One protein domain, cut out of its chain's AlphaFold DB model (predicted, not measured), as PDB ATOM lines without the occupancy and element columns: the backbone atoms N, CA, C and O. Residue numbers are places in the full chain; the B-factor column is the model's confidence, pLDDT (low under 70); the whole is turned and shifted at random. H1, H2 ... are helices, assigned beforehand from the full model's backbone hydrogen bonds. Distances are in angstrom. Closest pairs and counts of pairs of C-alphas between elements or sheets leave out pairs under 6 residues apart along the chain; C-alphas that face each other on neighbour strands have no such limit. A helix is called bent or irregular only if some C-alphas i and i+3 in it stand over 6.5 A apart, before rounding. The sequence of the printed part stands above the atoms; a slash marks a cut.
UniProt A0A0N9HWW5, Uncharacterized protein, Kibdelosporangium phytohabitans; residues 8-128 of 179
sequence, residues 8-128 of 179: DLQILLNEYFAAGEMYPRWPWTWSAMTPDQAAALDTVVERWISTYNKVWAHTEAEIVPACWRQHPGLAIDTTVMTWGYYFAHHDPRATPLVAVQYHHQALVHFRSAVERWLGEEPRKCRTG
ATOM      1  N   ASP A   8      88.174 227.251 154.235       93.12
ATOM      2  CA  ASP A   8      89.486 226.597 154.109       93.12
ATOM      3  C   ASP A   8      90.367 227.287 153.060       93.12
ATOM      4  O   ASP A   8      91.497 227.684 153.330       93.12
ATOM      5  N   LEU A   9      89.815 227.515 151.864       92.19
ATOM      6  CA  LEU A   9      90.497 228.261 150.808       92.19
ATOM      7  C   LEU A   9      90.825 229.691 151.260       92.19
ATOM      8  O   LEU A   9      91.904 230.184 150.955       92.19
ATOM      9  N   GLN A  10      89.945 230.349 152.018       92.88
ATOM     10  CA  GLN A  10      90.208 231.702 152.506       92.88
ATOM     11  C   GLN A  10      91.396 231.757 153.481       92.88
ATOM     12  O   GLN A  10      92.188 232.694 153.393       92.88
ATOM     13  N   ILE A  11      91.556 230.764 154.365       91.44
ATOM     14  CA  ILE A  11      92.730 230.648 155.253       91.44
ATOM     15  C   ILE A  11      94.016 230.626 154.419       91.44
ATOM     16  O   ILE A  11      94.954 231.374 154.695       91.44
ATOM     17  N   LEU A  12      94.030 229.811 153.366       90.88
ATOM     18  CA  LEU A  12      95.192 229.651 152.494       90.88
ATOM     19  C   LEU A  12      95.473 230.901 151.650       90.88
ATOM     20  O   LEU A  12      96.627 231.294 151.489       90.88
ATOM     21  N   LEU A  13      94.427 231.547 151.123       90.31
ATOM     22  CA  LEU A  13      94.564 232.778 150.343       90.31
ATOM     23  C   LEU A  13      95.062 233.944 151.196       90.31
ATOM     24  O   LEU A  13      95.883 234.725 150.721       90.31
ATOM     25  N   ASN A  14      94.604 234.052 152.445       89.56
ATOM     26  CA  ASN A  14      95.089 235.076 153.366       89.56
ATOM     27  C   ASN A  14      96.602 234.959 153.561       89.56
ATOM     28  O   ASN A  14      97.291 235.968 153.473       89.56
ATOM     29  N   GLU A  15      97.119 233.745 153.756       84.81
ATOM     30  CA  GLU A  15      98.562 233.508 153.876       84.81
ATOM     31  C   GLU A  15      99.302 233.851 152.578       84.81
ATOM     32  O   GLU A  15     100.278 234.602 152.589       84.81
ATOM     33  N   TYR A  16      98.803 233.348 151.444       84.06
ATOM     34  CA  TYR A  16      99.422 233.565 150.138       84.06
ATOM     35  C   TYR A  16      99.562 235.057 149.800       84.06
ATOM     36  O   TYR A  16     100.605 235.484 149.305       84.06
ATOM     37  N   PHE A  17      98.538 235.863 150.096       83.81
ATOM     38  CA  PHE A  17      98.558 237.302 149.831       83.81
ATOM     39  C   PHE A  17      99.209 238.133 150.949       83.81
ATOM     40  O   PHE A  17      99.692 239.231 150.670       83.81
ATOM     41  N   ALA A  18      99.265 237.638 152.191       79.75
ATOM     42  CA  ALA A  18      99.923 238.333 153.301       79.75
ATOM     43  C   ALA A  18     101.456 238.324 153.200       79.75
ATOM     44  O   ALA A  18     102.100 239.220 153.742       79.75
ATOM     45  N   ALA A  19     102.045 237.355 152.490       64.56
ATOM     46  CA  ALA A  19     103.498 237.185 152.389       64.56
ATOM     47  C   ALA A  19     104.250 238.352 151.704       64.56
ATOM     48  O   ALA A  19     105.479 238.404 151.772       64.56
ATOM     49  N   GLY A  20     103.547 239.305 151.080       61.00
ATOM     50  CA  GLY A  20     104.161 240.404 150.329       61.00
ATOM     51  C   GLY A  20     104.899 239.926 149.070       61.00
ATOM     52  O   GLY A  20     105.184 238.744 148.892       61.00
ATOM     53  N   GLU A  21     105.205 240.847 148.154       57.53
ATOM     54  CA  GLU A  21     105.743 240.511 146.822       57.53
ATOM     55  C   GLU A  21     107.117 239.821 146.831       57.53
ATOM     56  O   GLU A  21     107.533 239.302 145.798       57.53
ATOM     57  N   MET A  22     107.849 239.814 147.952       50.84
ATOM     58  CA  MET A  22     109.274 239.500 147.886       50.84
ATOM     59  C   MET A  22     109.565 237.999 147.756       50.84
ATOM     60  O   MET A  22     110.399 237.670 146.926       50.84
ATOM     61  N   TYR A  23     108.859 237.097 148.453       54.66
ATOM     62  CA  TYR A  23     108.928 235.639 148.223       54.66
ATOM     63  C   TYR A  23     107.688 234.951 148.824       54.66
ATOM     64  O   TYR A  23     107.720 234.589 150.004       54.66
ATOM     65  N   PRO A  24     106.580 234.764 148.079       58.06
ATOM     66  CA  PRO A  24     105.443 234.026 148.614       58.06
ATOM     67  C   PRO A  24     105.914 232.627 149.016       58.06
ATOM     68  O   PRO A  24     106.480 231.897 148.198       58.06
ATOM     69  N   ARG A  25     105.706 232.248 150.288       63.19
ATOM     70  CA  ARG A  25     105.859 230.847 150.692       63.19
ATOM     71  C   ARG A  25     104.952 230.035 149.784       63.19
ATOM     72  O   ARG A  25     103.753 230.296 149.707       63.19
ATOM     73  N   TRP A  26     105.539 229.095 149.057       67.69
ATOM     74  CA  TRP A  26     104.799 228.314 148.085       67.69
ATOM     75  C   TRP A  26     103.710 227.527 148.830       67.69
ATOM     76  O   TRP A  26     104.038 226.734 149.718       67.69
ATOM     77  N   PRO A  27     102.418 227.737 148.525       66.06
ATOM     78  CA  PRO A  27     101.310 227.257 149.353       66.06
ATOM     79  C   PRO A  27     101.061 225.742 149.224       66.06
ATOM     80  O   PRO A  27      99.963 225.253 149.485       66.06
ATOM     81  N   TRP A  28     102.078 224.990 148.805       75.12
ATOM     82  CA  TRP A  28     102.067 223.541 148.638       75.12
ATOM     83  C   TRP A  28     103.152 222.815 149.442       75.12
ATOM     84  O   TRP A  28     103.257 221.591 149.363       75.12
ATOM     85  N   THR A  29     103.958 223.534 150.230       81.62
ATOM     86  CA  THR A  29     104.960 222.929 151.118       81.62
ATOM     87  C   THR A  29     104.349 222.631 152.486       81.62
ATOM     88  O   THR A  29     104.369 223.470 153.385       81.62
ATOM     89  N   TRP A  30     103.823 221.415 152.653       84.50
ATOM     90  CA  TRP A  30     103.147 220.950 153.873       84.50
ATOM     91  C   TRP A  30     103.959 221.135 155.162       84.50
ATOM     92  O   TRP A  30     103.408 221.521 156.193       84.50
ATOM     93  N   SER A  31     105.270 220.906 155.113       85.31
ATOM     94  CA  SER A  31     106.174 221.045 156.264       85.31
ATOM     95  C   SER A  31     106.332 222.485 156.759       85.31
ATOM     96  O   SER A  31     106.615 222.711 157.935       85.31
ATOM     97  N   ALA A  32     106.083 223.475 155.901       83.62
ATOM     98  CA  ALA A  32     106.158 224.891 156.254       83.62
ATOM     99  C   ALA A  32     104.841 225.452 156.824       83.62
ATOM    100  O   ALA A  32     104.794 226.631 157.186       83.62
ATOM    101  N   MET A  33     103.781 224.636 156.888       87.31
ATOM    102  CA  MET A  33     102.442 225.051 157.305       87.31
ATOM    103  C   MET A  33     102.204 224.875 158.807       87.31
ATOM    104  O   MET A  33     102.679 223.919 159.439       87.31
ATOM    105  N   THR A  34     101.395 225.772 159.374       90.44
ATOM    106  CA  THR A  34     100.757 225.543 160.677       90.44
ATOM    107  C   THR A  34      99.761 224.374 160.583       90.44
ATOM    108  O   THR A  34      99.328 224.024 159.482       90.44
ATOM    109  N   PRO A  35      99.369 223.745 161.707       91.31
ATOM    110  CA  PRO A  35      98.366 222.677 161.692       91.31
ATOM    111  C   PRO A  35      97.046 223.080 161.016       91.31
ATOM    112  O   PRO A  35      96.522 222.314 160.213       91.31
ATOM    113  N   ASP A  36      96.558 224.296 161.275       92.00
ATOM    114  CA  ASP A  36      95.307 224.799 160.695       92.00
ATOM    115  C   ASP A  36      95.428 225.017 159.182       92.00
ATOM    116  O   ASP A  36      94.529 224.657 158.426       92.00
ATOM    117  N   GLN A  37      96.564 225.553 158.721       91.06
ATOM    118  CA  GLN A  37      96.853 225.702 157.291       91.06
ATOM    119  C   GLN A  37      96.936 224.339 156.598       91.06
ATOM    120  O   GLN A  37      96.360 224.164 155.528       91.06
ATOM    121  N   ALA A  38      97.604 223.363 157.217       91.81
ATOM    122  CA  ALA A  38      97.699 222.013 156.675       91.81
ATOM    123  C   ALA A  38      96.314 221.350 156.587       91.81
ATOM    124  O   ALA A  38      95.976 220.790 155.549       91.81
ATOM    125  N   ALA A  39      95.477 221.462 157.622       93.38
ATOM    126  CA  ALA A  39      94.111 220.930 157.605       93.38
ATOM    127  C   ALA A  39      93.221 221.607 156.542       93.38
ATOM    128  O   ALA A  39      92.436 220.945 155.855       93.38
ATOM    129  N   ALA A  40      93.371 222.923 156.369       93.81
ATOM    130  CA  ALA A  40      92.682 223.662 155.317       93.81
ATOM    131  C   ALA A  40      93.135 223.207 153.919       93.81
ATOM    132  O   ALA A  40      92.295 222.950 153.053       93.81
ATOM    133  N   LEU A  41      94.448 223.054 153.705       93.56
ATOM    134  CA  LEU A  41      95.002 222.560 152.443       93.56
ATOM    135  C   LEU A  41      94.498 221.154 152.130       93.56
ATOM    136  O   LEU A  41      94.044 220.904 151.019       93.56
ATOM    137  N   ASP A  42      94.514 220.271 153.121       95.06
ATOM    138  CA  ASP A  42      94.013 218.903 153.030       95.06
ATOM    139  C   ASP A  42      92.569 218.849 152.531       95.06
ATOM    140  O   ASP A  42      92.272 218.190 151.533       95.06
ATOM    141  N   THR A  43      91.699 219.658 153.131       95.44
ATOM    142  CA  THR A  43      90.294 219.760 152.724       95.44
ATOM    143  C   THR A  43      90.139 220.293 151.294       95.44
ATOM    144  O   THR A  43      89.292 219.824 150.527       95.44
ATOM    145  N   VAL A  44      90.940 221.289 150.907       95.75
ATOM    146  CA  VAL A  44      90.886 221.890 149.564       95.75
ATOM    147  C   VAL A  44      91.397 220.913 148.498       95.75
ATOM    148  O   VAL A  44      90.755 220.767 147.452       95.75
ATOM    149  N   VAL A  45      92.479 220.185 148.784       96.69
ATOM    150  CA  VAL A  45      93.021 219.130 147.915       96.69
ATOM    151  C   VAL A  45      92.024 217.982 147.768       96.69
ATOM    152  O   VAL A  45      91.777 217.548 146.645       96.69
ATOM    153  N   GLU A  46      91.360 217.538 148.840       97.44
ATOM    154  CA  GLU A  46      90.315 216.507 148.738       97.44
ATOM    155  C   GLU A  46      89.166 216.909 147.811       97.44
ATOM    156  O   GLU A  46      88.709 216.105 146.991       97.44
ATOM    157  N   ARG A  47      88.702 218.161 147.901       96.94
ATOM    158  CA  ARG A  47      87.642 218.674 147.017       96.94
ATOM    159  C   ARG A  47      88.093 218.708 145.560       96.94
ATOM    160  O   ARG A  47      87.317 218.344 144.668       96.94
ATOM    161  N   TRP A  48      89.336 219.119 145.309       97.75
ATOM    162  CA  TRP A  48      89.900 219.097 143.963       97.75
ATOM    163  C   TRP A  48      90.039 217.665 143.439       97.75
ATOM    164  O   TRP A  48      89.563 217.396 142.340       97.75
ATOM    165  N   ILE A  49      90.570 216.725 144.231       98.31
ATOM    166  CA  ILE A  49      90.680 215.300 143.869       98.31
ATOM    167  C   ILE A  49      89.306 214.712 143.540       98.31
ATOM    168  O   ILE A  49      89.151 214.032 142.526       98.31
ATOM    169  N   SER A  50      88.289 214.997 144.359       98.00
ATOM    170  CA  SER A  50      86.912 214.559 144.107       98.00
ATOM    171  C   SER A  50      86.396 215.072 142.758       98.00
ATOM    172  O   SER A  50      85.844 214.308 141.962       98.00
ATOM    173  N   THR A  51      86.638 216.351 142.464       97.62
ATOM    174  CA  THR A  51      86.277 216.969 141.181       97.62
ATOM    175  C   THR A  51      87.053 216.341 140.028       97.62
ATOM    176  O   THR A  51      86.460 215.975 139.014       97.62
ATOM    177  N   TYR A  52      88.359 216.153 140.193       98.31
ATOM    178  CA  TYR A  52      89.231 215.569 139.190       98.31
ATOM    179  C   TYR A  52      88.825 214.138 138.839       98.31
ATOM    180  O   TYR A  52      88.610 213.838 137.664       98.31
ATOM    181  N   ASN A  53      88.620 213.286 139.842       97.81
ATOM    182  CA  ASN A  53      88.209 211.901 139.634       97.81
ATOM    183  C   ASN A  53      86.837 211.811 138.954       97.81
ATOM    184  O   ASN A  53      86.581 210.882 138.197       97.81
ATOM    185  N   LYS A  54      85.950 212.778 139.211       98.00
ATOM    186  CA  LYS A  54      84.620 212.826 138.598       98.00
ATOM    187  C   LYS A  54      84.640 213.326 137.152       98.00
ATOM    188  O   LYS A  54      83.825 212.875 136.352       98.00
ATOM    189  N   VAL A  55      85.487 214.305 136.839       97.94
ATOM    190  CA  VAL A  55      85.411 215.064 135.577       97.94
ATOM    191  C   VAL A  55      86.501 214.661 134.583       97.94
ATOM    192  O   VAL A  55      86.228 214.590 133.386       97.94
ATOM    193  N   TRP A  56      87.724 214.408 135.053       97.75
ATOM    194  CA  TRP A  56      88.907 214.267 134.198       97.75
ATOM    195  C   TRP A  56      89.547 212.879 134.217       97.75
ATOM    196  O   TRP A  56      90.240 212.547 133.259       97.75
ATOM    197  N   ALA A  57      89.317 212.067 135.252       96.94
ATOM    198  CA  ALA A  57      89.750 210.672 135.239       96.94
ATOM    199  C   ALA A  57      88.813 209.847 134.343       96.94
ATOM    200  O   ALA A  57      87.652 209.611 134.676       96.94
ATOM    201  N   HIS A  58      89.308 209.427 133.180       96.50
ATOM    202  CA  HIS A  58      88.537 208.658 132.198       96.50
ATOM    203  C   HIS A  58      88.808 207.156 132.271       96.50
ATOM    204  O   HIS A  58      88.017 206.355 131.771       96.50
ATOM    205  N   THR A  59      89.921 206.763 132.886       96.50
ATOM    206  CA  THR A  59      90.305 205.364 133.084       96.50
ATOM    207  C   THR A  59      90.632 205.113 134.550       96.50
ATOM    208  O   THR A  59      90.953 206.038 135.292       96.50
ATOM    209  N   GLU A  60      90.589 203.850 134.977       94.94
ATOM    210  CA  GLU A  60      90.975 203.471 136.341       94.94
ATOM    211  C   GLU A  60      92.417 203.895 136.668       94.94
ATOM    212  O   GLU A  60      92.698 204.328 137.783       94.94
ATOM    213  N   ALA A  61      93.317 203.852 135.678       95.50
ATOM    214  CA  ALA A  61      94.710 204.267 135.824       95.50
ATOM    215  C   ALA A  61      94.867 205.760 136.179       95.50
ATOM    216  O   ALA A  61      95.839 206.156 136.821       95.50
ATOM    217  N   GLU A  62      93.890 206.590 135.824       97.00
ATOM    218  CA  GLU A  62      93.932 208.033 136.059       97.00
ATOM    219  C   GLU A  62      93.324 208.442 137.403       97.00
ATOM    220  O   GLU A  62      93.469 209.600 137.794       97.00
ATOM    221  N   ILE A  63      92.652 207.525 138.108       97.31
ATOM    222  CA  ILE A  63      92.015 207.800 139.400       97.31
ATOM    223  C   ILE A  63      93.084 208.029 140.467       97.31
ATOM    224  O   ILE A  63      93.939 207.169 140.703       97.31
ATOM    225  N   VAL A  64      92.968 209.159 141.164       97.69
ATOM    226  CA  VAL A  64      93.714 209.453 142.389       97.69
ATOM    227  C   VAL A  64      93.036 208.717 143.555       97.69
ATOM    228  O   VAL A  64      91.871 209.007 143.848       97.69
ATOM    229  N   PRO A  65      93.704 207.758 144.220       96.38
ATOM    230  CA  PRO A  65      93.093 206.965 145.282       96.38
ATOM    231  C   PRO A  65      92.962 207.732 146.605       96.38
ATOM    232  O   PRO A  65      93.657 208.715 146.851       96.38
ATOM    233  N   ALA A  66      92.112 207.240 147.513       95.44
ATOM    234  CA  ALA A  66      91.911 207.841 148.840       95.44
ATOM    235  C   ALA A  66      93.185 207.846 149.711       95.44
ATOM    236  O   ALA A  66      93.346 208.696 150.585       95.44
ATOM    237  N   CYS A  67      94.114 206.924 149.450       94.00
ATOM    238  CA  CYS A  67      95.409 206.853 150.120       94.00
ATOM    239  C   CYS A  67      96.434 207.876 149.610       94.00
ATOM    240  O   CYS A  67      97.567 207.818 150.068       94.00
ATOM    241  N   TRP A  68      96.077 208.817 148.722       94.94
ATOM    242  CA  TRP A  68      97.005 209.766 148.084       94.94
ATOM    243  C   TRP A  68      98.003 210.440 149.040       94.94
ATOM    244  O   TRP A  68      99.161 210.625 148.683       94.94
ATOM    245  N   ARG A  69      97.590 210.728 150.280       92.62
ATOM    246  CA  ARG A  69      98.428 211.317 151.344       92.62
ATOM    247  C   ARG A  69      99.647 210.485 151.705       92.62
ATOM    248  O   ARG A  69     100.647 210.997 152.185       92.62
ATOM    249  N   GLN A  70      99.534 209.179 151.518       89.94
ATOM    250  CA  GLN A  70     100.580 208.225 151.826       89.94
ATOM    251  C   GLN A  70     101.657 208.192 150.734       89.94
ATOM    252  O   GLN A  70     102.718 207.627 150.974       89.94
ATOM    253  N   HIS A  71     101.391 208.785 149.564       89.62
ATOM    254  CA  HIS A  71     102.272 208.814 148.401       89.62
ATOM    255  C   HIS A  71     102.870 210.224 148.255       89.62
ATOM    256  O   HIS A  71     102.205 211.091 147.690       89.62
ATOM    257  N   PRO A  72     104.113 210.480 148.712       88.94
ATOM    258  CA  PRO A  72     104.702 211.823 148.738       88.94
ATOM    259  C   PRO A  72     104.609 212.579 147.408       88.94
ATOM    260  O   PRO A  72     104.140 213.714 147.370       88.94
ATOM    261  N   GLY A  73     104.989 211.924 146.302       90.06
ATOM    262  CA  GLY A  73     104.937 212.523 144.964       90.06
ATOM    263  C   GLY A  73     103.515 212.879 144.533       90.06
ATOM    264  O   GLY A  73     103.276 213.969 144.022       90.06
ATOM    265  N   LEU A  74     102.543 212.012 144.829       94.12
ATOM    266  CA  LEU A  74     101.140 212.276 144.520       94.12
ATOM    267  C   LEU A  74     100.553 213.372 145.414       94.12
ATOM    268  O   LEU A  74      99.789 214.203 144.929       94.12
ATOM    269  N   ALA A  75     100.904 213.403 146.701       93.56
ATOM    270  CA  ALA A  75     100.483 214.453 147.622       93.56
ATOM    271  C   ALA A  75     100.986 215.828 147.170       93.56
ATOM    272  O   ALA A  75     100.215 216.787 147.147       93.56
ATOM    273  N   ILE A  76     102.239 215.923 146.725       91.88
ATOM    274  CA  ILE A  76     102.790 217.163 146.167       91.88
ATOM    275  C   ILE A  76     102.073 217.536 144.867       91.88
ATOM    276  O   ILE A  76     101.539 218.643 144.765       91.88
ATOM    277  N   ASP A  77     101.998 216.620 143.901       95.50
ATOM    278  CA  ASP A  77     101.417 216.912 142.589       95.50
ATOM    279  C   ASP A  77      99.938 217.306 142.694       95.50
ATOM    280  O   ASP A  77      99.515 218.284 142.082       95.50
ATOM    281  N   THR A  78      99.143 216.606 143.509       96.25
ATOM    282  CA  THR A  78      97.729 216.964 143.743       96.25
ATOM    283  C   THR A  78      97.595 218.353 144.368       96.25
ATOM    284  O   THR A  78      96.716 219.123 143.977       96.25
ATOM    285  N   THR A  79      98.503 218.721 145.273       95.31
ATOM    286  CA  THR A  79      98.541 220.058 145.873       95.31
ATOM    287  C   THR A  79      98.865 221.135 144.834       95.31
ATOM    288  O   THR A  79      98.155 222.140 144.734       95.31
ATOM    289  N   VAL A  80      99.886 220.914 144.001       94.81
ATOM    290  CA  VAL A  80     100.257 221.823 142.903       94.81
ATOM    291  C   VAL A  80      99.109 221.963 141.904       94.81
ATOM    292  O   VAL A  80      98.757 223.075 141.515       94.81
ATOM    293  N   MET A  81      98.475 220.855 141.525       97.31
ATOM    294  CA  MET A  81      97.358 220.855 140.581       97.31
ATOM    295  C   MET A  81      96.113 221.554 141.127       97.31
ATOM    296  O   MET A  81      95.386 222.184 140.352       97.31
ATOM    297  N   THR A  82      95.897 221.495 142.440       96.69
ATOM    298  CA  THR A  82      94.828 222.225 143.131       96.69
ATOM    299  C   THR A  82      95.036 223.737 143.025       96.69
ATOM    300  O   THR A  82      94.117 224.467 142.645       96.69
ATOM    301  N   TRP A  83      96.258 224.221 143.259       94.75
ATOM    302  CA  TRP A  83      96.591 225.639 143.072       94.75
ATOM    303  C   TRP A  83      96.597 226.060 141.604       94.75
ATOM    304  O   TRP A  83      96.088 227.129 141.273       94.75
ATOM    305  N   GLY A  84      97.100 225.209 140.707       95.44
ATOM    306  CA  GLY A  84      97.028 225.436 139.264       95.44
ATOM    307  C   GLY A  84      95.585 225.631 138.792       95.44
ATOM    308  O   GLY A  84      95.309 226.561 138.036       95.44
ATOM    309  N   TYR A  85      94.653 224.825 139.311       96.88
ATOM    310  CA  TYR A  85      93.224 224.987 139.050       96.88
ATOM    311  C   TYR A  85      92.697 226.328 139.572       96.88
ATOM    312  O   TYR A  85      92.017 227.053 138.845       96.88
ATOM    313  N   TYR A  86      93.045 226.699 140.810       95.12
ATOM    314  CA  TYR A  86      92.666 227.995 141.372       95.12
ATOM    315  C   TYR A  86      93.145 229.163 140.495       95.12
ATOM    316  O   TYR A  86      92.339 230.014 140.117       95.12
ATOM    317  N   PHE A  87      94.419 229.186 140.094       94.06
ATOM    318  CA  PHE A  87      94.958 230.263 139.256       94.06
ATOM    319  C   PHE A  87      94.369 230.288 137.842       94.06
ATOM    320  O   PHE A  87      94.227 231.359 137.253       94.06
ATOM    321  N   ALA A  88      93.999 229.129 137.300       96.50
ATOM    322  CA  ALA A  88      93.391 229.024 135.980       96.50
ATOM    323  C   ALA A  88      91.922 229.475 135.935       96.50
ATOM    324  O   ALA A  88      91.471 229.941 134.887       96.50
ATOM    325  N   HIS A  89      91.174 229.334 137.036       95.38
ATOM    326  CA  HIS A  89      89.711 229.479 137.016       95.38
ATOM    327  C   HIS A  89      89.129 230.473 138.025       95.38
ATOM    328  O   HIS A  89      88.004 230.936 137.828       95.38
ATOM    329  N   HIS A  90      89.848 230.790 139.100       93.12
ATOM    330  CA  HIS A  90      89.314 231.547 140.235       93.12
ATOM    331  C   HIS A  90      90.114 232.805 140.584       93.12
ATOM    332  O   HIS A  90      89.525 233.749 141.108       93.12
ATOM    333  N   ASP A  91      91.421 232.850 140.299       91.88
ATOM    334  CA  ASP A  91      92.222 234.059 140.530       91.88
ATOM    335  C   ASP A  91      91.673 235.237 139.692       91.88
ATOM    336  O   ASP A  91      91.366 235.058 138.511       91.88
ATOM    337  N   PRO A  92      91.563 236.459 140.250       91.88
ATOM    338  CA  PRO A  92      91.106 237.636 139.505       91.88
ATOM    339  C   PRO A  92      91.932 237.973 138.253       91.88
ATOM    340  O   PRO A  92      91.457 238.696 137.378       91.88
ATOM    341  N   ARG A  93      93.167 237.472 138.165       93.69
ATOM    342  CA  ARG A  93      94.085 237.625 137.027       93.69
ATOM    343  C   ARG A  93      94.035 236.430 136.069       93.69
ATOM    344  O   ARG A  93      94.849 236.370 135.148       93.69
ATOM    345  N   ALA A  94      93.132 235.470 136.278       94.50
ATOM    346  CA  ALA A  94      92.970 234.320 135.400       94.50
ATOM    347  C   ALA A  94      92.690 234.773 133.960       94.50
ATOM    348  O   ALA A  94      91.917 235.699 133.706       94.50
ATOM    349  N   THR A  95      93.319 234.100 133.000       97.44
ATOM    350  CA  THR A  95      93.131 234.373 131.573       97.44
ATOM    351  C   THR A  95      92.803 233.084 130.825       97.44
ATOM    352  O   THR A  95      93.202 232.001 131.267       97.44
ATOM    353  N   PRO A  96      92.149 233.164 129.649       97.88
ATOM    354  CA  PRO A  96      91.920 231.989 128.812       97.88
ATOM    355  C   PRO A  96      93.208 231.226 128.480       97.88
ATOM    356  O   PRO A  96      93.191 230.002 128.409       97.88
ATOM    357  N   LEU A  97      94.335 231.930 128.320       98.00
ATOM    358  CA  LEU A  97      95.624 231.302 128.035       98.00
ATOM    359  C   LEU A  97      96.108 230.432 129.203       98.00
ATOM    360  O   LEU A  97      96.535 229.304 128.970       98.00
ATOM    361  N   VAL A  98      95.994 230.918 130.442       96.94
ATOM    362  CA  VAL A  98      96.364 230.143 131.642       96.94
ATOM    363  C   VAL A  98      95.467 228.908 131.778       96.94
ATOM    364  O   VAL A  98      95.962 227.815 132.044       96.94
ATOM    365  N   ALA A  99      94.164 229.044 131.513       97.94
ATOM    366  CA  ALA A  99      93.244 227.906 131.520       97.94
ATOM    367  C   ALA A  99      93.591 226.862 130.443       97.94
ATOM    368  O   ALA A  99      93.596 225.661 130.718       97.94
ATOM    369  N   VAL A 100      93.939 227.302 129.230       98.19
ATOM    370  CA  VAL A 100      94.408 226.410 128.157       98.19
ATOM    371  C   VAL A 100      95.697 225.700 128.567       98.19
ATOM    372  O   VAL A 100      95.792 224.486 128.403       98.19
ATOM    373  N   GLN A 101      96.671 226.412 129.139       98.25
ATOM    374  CA  GLN A 101      97.912 225.805 129.631       98.25
ATOM    375  C   GLN A 101      97.634 224.751 130.708       98.25
ATOM    376  O   GLN A 101      98.158 223.639 130.629       98.25
ATOM    377  N   TYR A 102      96.756 225.054 131.666       98.19
ATOM    378  CA  TYR A 102      96.355 224.099 132.693       98.19
ATOM    379  C   TYR A 102      95.750 222.826 132.083       98.19
ATOM    380  O   TYR A 102      96.225 221.724 132.356       98.19
ATOM    381  N   HIS A 103      94.749 222.958 131.209       98.00
ATOM    382  CA  HIS A 103      94.039 221.804 130.654       98.00
ATOM    383  C   HIS A 103      94.854 220.993 129.644       98.00
ATOM    384  O   HIS A 103      94.766 219.767 129.642       98.00
ATOM    385  N   HIS A 104      95.628 221.652 128.781       97.69
ATOM    386  CA  HIS A 104      96.332 220.980 127.689       97.69
ATOM    387  C   HIS A 104      97.745 220.524 128.053       97.69
ATOM    388  O   HIS A 104      98.284 219.664 127.360       97.69
ATOM    389  N   GLN A 105      98.347 221.079 129.110       97.38
ATOM    390  CA  GLN A 105      99.707 220.727 129.525       97.38
ATOM    391  C   GLN A 105      99.698 220.103 130.918       97.38
ATOM    392  O   GLN A 105      99.936 218.902 131.051       97.38
ATOM    393  N   ALA A 106      99.373 220.886 131.951       97.81
ATOM    394  CA  ALA A 106      99.512 220.442 133.338       97.81
ATOM    395  C   ALA A 106      98.641 219.213 133.643       97.81
ATOM    396  O   ALA A 106      99.133 218.206 134.147       97.81
ATOM    397  N   LEU A 107      97.361 219.254 133.264       97.31
ATOM    398  CA  LEU A 107      96.412 218.177 133.535       97.31
ATOM    399  C   LEU A 107      96.741 216.889 132.768       97.31
ATOM    400  O   LEU A 107      96.586 215.797 133.309       97.31
ATOM    401  N   VAL A 108      97.227 217.006 131.529       97.19
ATOM    402  CA  VAL A 108      97.653 215.851 130.721       97.19
ATOM    403  C   VAL A 108      98.871 215.181 131.351       97.19
ATOM    404  O   VAL A 108      98.896 213.959 131.496       97.19
ATOM    405  N   HIS A 109      99.863 215.970 131.773       97.00
ATOM    406  CA  HIS A 109     101.040 215.437 132.455       97.00
ATOM    407  C   HIS A 109     100.687 214.789 133.791       97.00
ATOM    408  O   HIS A 109     101.169 213.690 134.065       97.00
ATOM    409  N   PHE A 110      99.813 215.420 134.578       97.88
ATOM    410  CA  PHE A 110      99.350 214.866 135.845       97.88
ATOM    411  C   PHE A 110      98.641 213.520 135.653       97.88
ATOM    412  O   PHE A 110      99.023 212.544 136.294       97.88
ATOM    413  N   ARG A 111      97.683 213.425 134.718       96.38
ATOM    414  CA  ARG A 111      96.956 212.176 134.413       96.38
ATOM    415  C   ARG A 111      97.905 211.016 134.113       96.38
ATOM    416  O   ARG A 111      97.758 209.942 134.685       96.38
ATOM    417  N   SER A 112      98.915 211.259 133.282       94.06
ATOM    418  CA  SER A 112      99.937 210.261 132.940       94.06
ATOM    419  C   SER A 112     100.922 209.966 134.081       94.06
ATOM    420  O   SER A 112     101.664 208.988 134.015       94.06
ATOM    421  N   ALA A 113     100.985 210.813 135.111       95.38
ATOM    422  CA  ALA A 113     101.871 210.644 136.258       95.38
ATOM    423  C   ALA A 113     101.225 209.885 137.424       95.38
ATOM    424  O   ALA A 113     101.959 209.219 138.151       95.38
ATOM    425  N   VAL A 114      99.893 209.932 137.586       95.69
ATOM    426  CA  VAL A 114      99.183 209.320 138.729       95.69
ATOM    427  C   VAL A 114      99.621 207.879 138.966       95.69
ATOM    428  O   VAL A 114     100.019 207.538 140.076       95.69
ATOM    429  N   GLU A 115      99.599 207.041 137.928       94.31
ATOM    430  CA  GLU A 115      99.936 205.621 138.056       94.31
ATOM    431  C   GLU A 115     101.374 205.390 138.534       94.31
ATOM    432  O   GLU A 115     101.608 204.522 139.372       94.31
ATOM    433  N   ARG A 116     102.316 206.224 138.080       92.00
ATOM    434  CA  ARG A 116     103.726 206.166 138.485       92.00
ATOM    435  C   ARG A 116     103.894 206.373 139.988       92.00
ATOM    436  O   ARG A 116     104.763 205.759 140.597       92.00
ATOM    437  N   TRP A 117     103.071 207.231 140.590       92.62
ATOM    438  CA  TRP A 117     103.157 207.536 142.017       92.62
ATOM    439  C   TRP A 117     102.604 206.434 142.925       92.62
ATOM    440  O   TRP A 117     102.864 206.455 144.129       92.62
ATOM    441  N   LEU A 118     101.869 205.465 142.374       90.69
ATOM    442  CA  LEU A 118     101.284 204.366 143.149       90.69
ATOM    443  C   LEU A 118     102.226 203.162 143.316       90.69
ATOM    444  O   LEU A 118     101.868 202.210 144.008       90.69
ATOM    445  N   GLY A 119     103.425 203.209 142.724       87.69
ATOM    446  CA  GLY A 119     104.445 202.167 142.851       87.69
ATOM    447  C   GLY A 119     104.216 200.967 141.930       87.69
ATOM    448  O   GLY A 119     103.633 201.092 140.856       87.69
ATOM    449  N   GLU A 120     104.709 199.797 142.345       86.75
ATOM    450  CA  GLU A 120     104.728 198.573 141.524       86.75
ATOM    451  C   GLU A 120     103.342 197.959 141.297       86.75
ATOM    452  O   GLU A 120     103.088 197.355 140.255       86.75
ATOM    453  N   GLU A 121     102.417 198.147 142.246       89.75
ATOM    454  CA  GLU A 121     101.075 197.560 142.195       89.75
ATOM    455  C   GLU A 121      99.937 198.607 142.249       89.75
ATOM    456  O   GLU A 121      99.098 198.577 143.161       89.75
ATOM    457  N   PRO A 122      99.814 199.506 141.248       91.06
ATOM    458  CA  PRO A 122      98.839 200.599 141.265       91.06
ATOM    459  C   PRO A 122      97.382 200.150 141.439       91.06
ATOM    460  O   PRO A 122      96.568 200.861 142.024       91.06
ATOM    461  N   ARG A 123      97.020 198.968 140.924       91.94
ATOM    462  CA  ARG A 123      95.656 198.424 141.050       91.94
ATOM    463  C   ARG A 123      95.305 198.051 142.491       91.94
ATOM    464  O   ARG A 123      94.204 198.355 142.934       91.94
ATOM    465  N   LYS A 124      96.234 197.437 143.234       90.38
ATOM    466  CA  LYS A 124      96.033 197.105 144.656       90.38
ATOM    467  C   LYS A 124      95.952 198.371 145.508       90.38
ATOM    468  O   LYS A 124      95.044 198.511 146.320       90.38
ATOM    469  N   CYS A 125      96.823 199.339 145.237       90.69
ATOM    470  CA  CYS A 125      96.799 200.635 145.912       90.69
ATOM    471  C   CYS A 125      95.417 201.318 145.801       90.69
ATOM    472  O   CYS A 125      94.843 201.745 146.805       90.69
ATOM    473  N   ARG A 126      94.814 201.331 144.601       90.75
ATOM    474  CA  ARG A 126      93.482 201.929 144.374       90.75
ATOM    475  C   ARG A 126      92.344 201.243 145.124       90.75
ATOM    476  O   ARG A 126      91.355 201.901 145.434       90.75
ATOM    477  N   THR A 127      92.485 199.964 145.463       89.81
ATOM    478  CA  THR A 127      91.518 199.239 146.304       89.81
ATOM    479  C   THR A 127      91.823 199.355 147.800       89.81
ATOM    480  O   THR A 127      91.171 198.706 148.617       89.81
ATOM    481  N   GLY A 128      92.794 200.196 148.179       86.38
ATOM    482  CA  GLY A 128      93.228 200.398 149.559       86.38
ATOM    483  C   GLY A 128      94.204 199.336 150.064       86.38
ATOM    484  O   GLY A 128      94.593 199.377 151.231       86.38
TER     485      GLY A 128
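This is residues 8 to 128 of the 179 residues of an uncharacterized protein of Kibdelosporangium phytohabitans (UniProt A0A0N9HWW5). The longest helix by residues, H4, and the helix before it, H3, fold back on each other as a hairpin of two helices, and H2 crosses H3 on the side away from H4. H1 packs on residues 37 to 44 of H2, residues 18 to 23, of which 18 belongs to H1, stick out at that end of the domain, and the short H5 lies at the opposite end, near the end of H4. The printed part has 121 residues with five named helices, in the order H1, H2, H3, H4, H5, and no named strand; its class is all helix, with 77 residues in the named helices. It is compact, with a radius of gyration of the C-alphas of 14.8 A, and the C-alphas span 44 by 35 by 21 A along their three main axes.

H4 is residues 96 to 117, Pro 96 to Trp 117, and measures 30.0 A from first to last C-alpha. It begins with C-alpha 96 at (91.920, 231.989, 128.812) and ends with C-alpha 117 at (103.157, 207.536, 142.017). It has a kink of 32 degrees near residue 108, and it is irregular, but only just: C-alphas 112 and 115 are 6.9 A apart. H3 is residues 72 to 89, 26.0 A long from first to last C-alpha. H2 is residues 35 to 55, with 30.1 A from first to last C-alpha. H1 is residues 8 to 18, 15.7 A long by the same measure, and begins at C-alpha 8, (89.486, 226.597, 154.109). H5 is residues 122 to 126, five residues with 6.3 A from first to last C-alpha; it ends at C-alpha 126, (93.482, 201.929, 144.374).

H4 touches H3, and their closest C-alphas are those of Ala 99 and Ala 88, 4.6 A apart. The two run opposite ways at a shallow tilt of 15 degrees and form a helical hairpin. H3 touches H2 with residues 78 to 82 alone, and H2 touches H3 with residues 41 to 49 alone. The closest C-alphas of H2 and H3 are those of Trp 48 and Thr 82, 5.9 A apart, and their lines are about perpendicular at 76 degrees. H2 touches H1 with residues 37 to 44 alone; the closest C-alphas are those of Ala 40 and Asp 8, 4.5 A apart. H1 and H2 run opposite ways at a steep tilt of 62 degrees. H5 and H4 are close but not clearly touching, with 2 pairs of C-alphas within 8 A; the closest are those of Pro 122 and Glu 115, 6.1 A apart. H4 is apart from H1 and from H2, and H5 is apart from H1, H2 and H3; H1 and H3 are apart too. The helix packing is mostly crossed, but only just: 1 of the 3 touching pairs with a tilt is at a shallow one. In H1, H2, H3 and H5 every O i to N i+4 pair of the backbone is within hydrogen-bond range, and in H4 14 of 18 are.

The C-alphas of Met 22 and Lys 124 are the two farthest apart in the domain, at 44.5 A. The printed part has no cut from residue 8 to residue 128. The links from H1 to H2 and from H2 to H3 are long, with 16 residues each; the link from H3 to H4 is short, with 6 residues, and the link from H4 to H5 is tight, with 4. Residues 18 to 23 stand free. The mean pLDDT of the printed part is 91.0, and residues 19 to 27 are under 70, where the model's confidence is low.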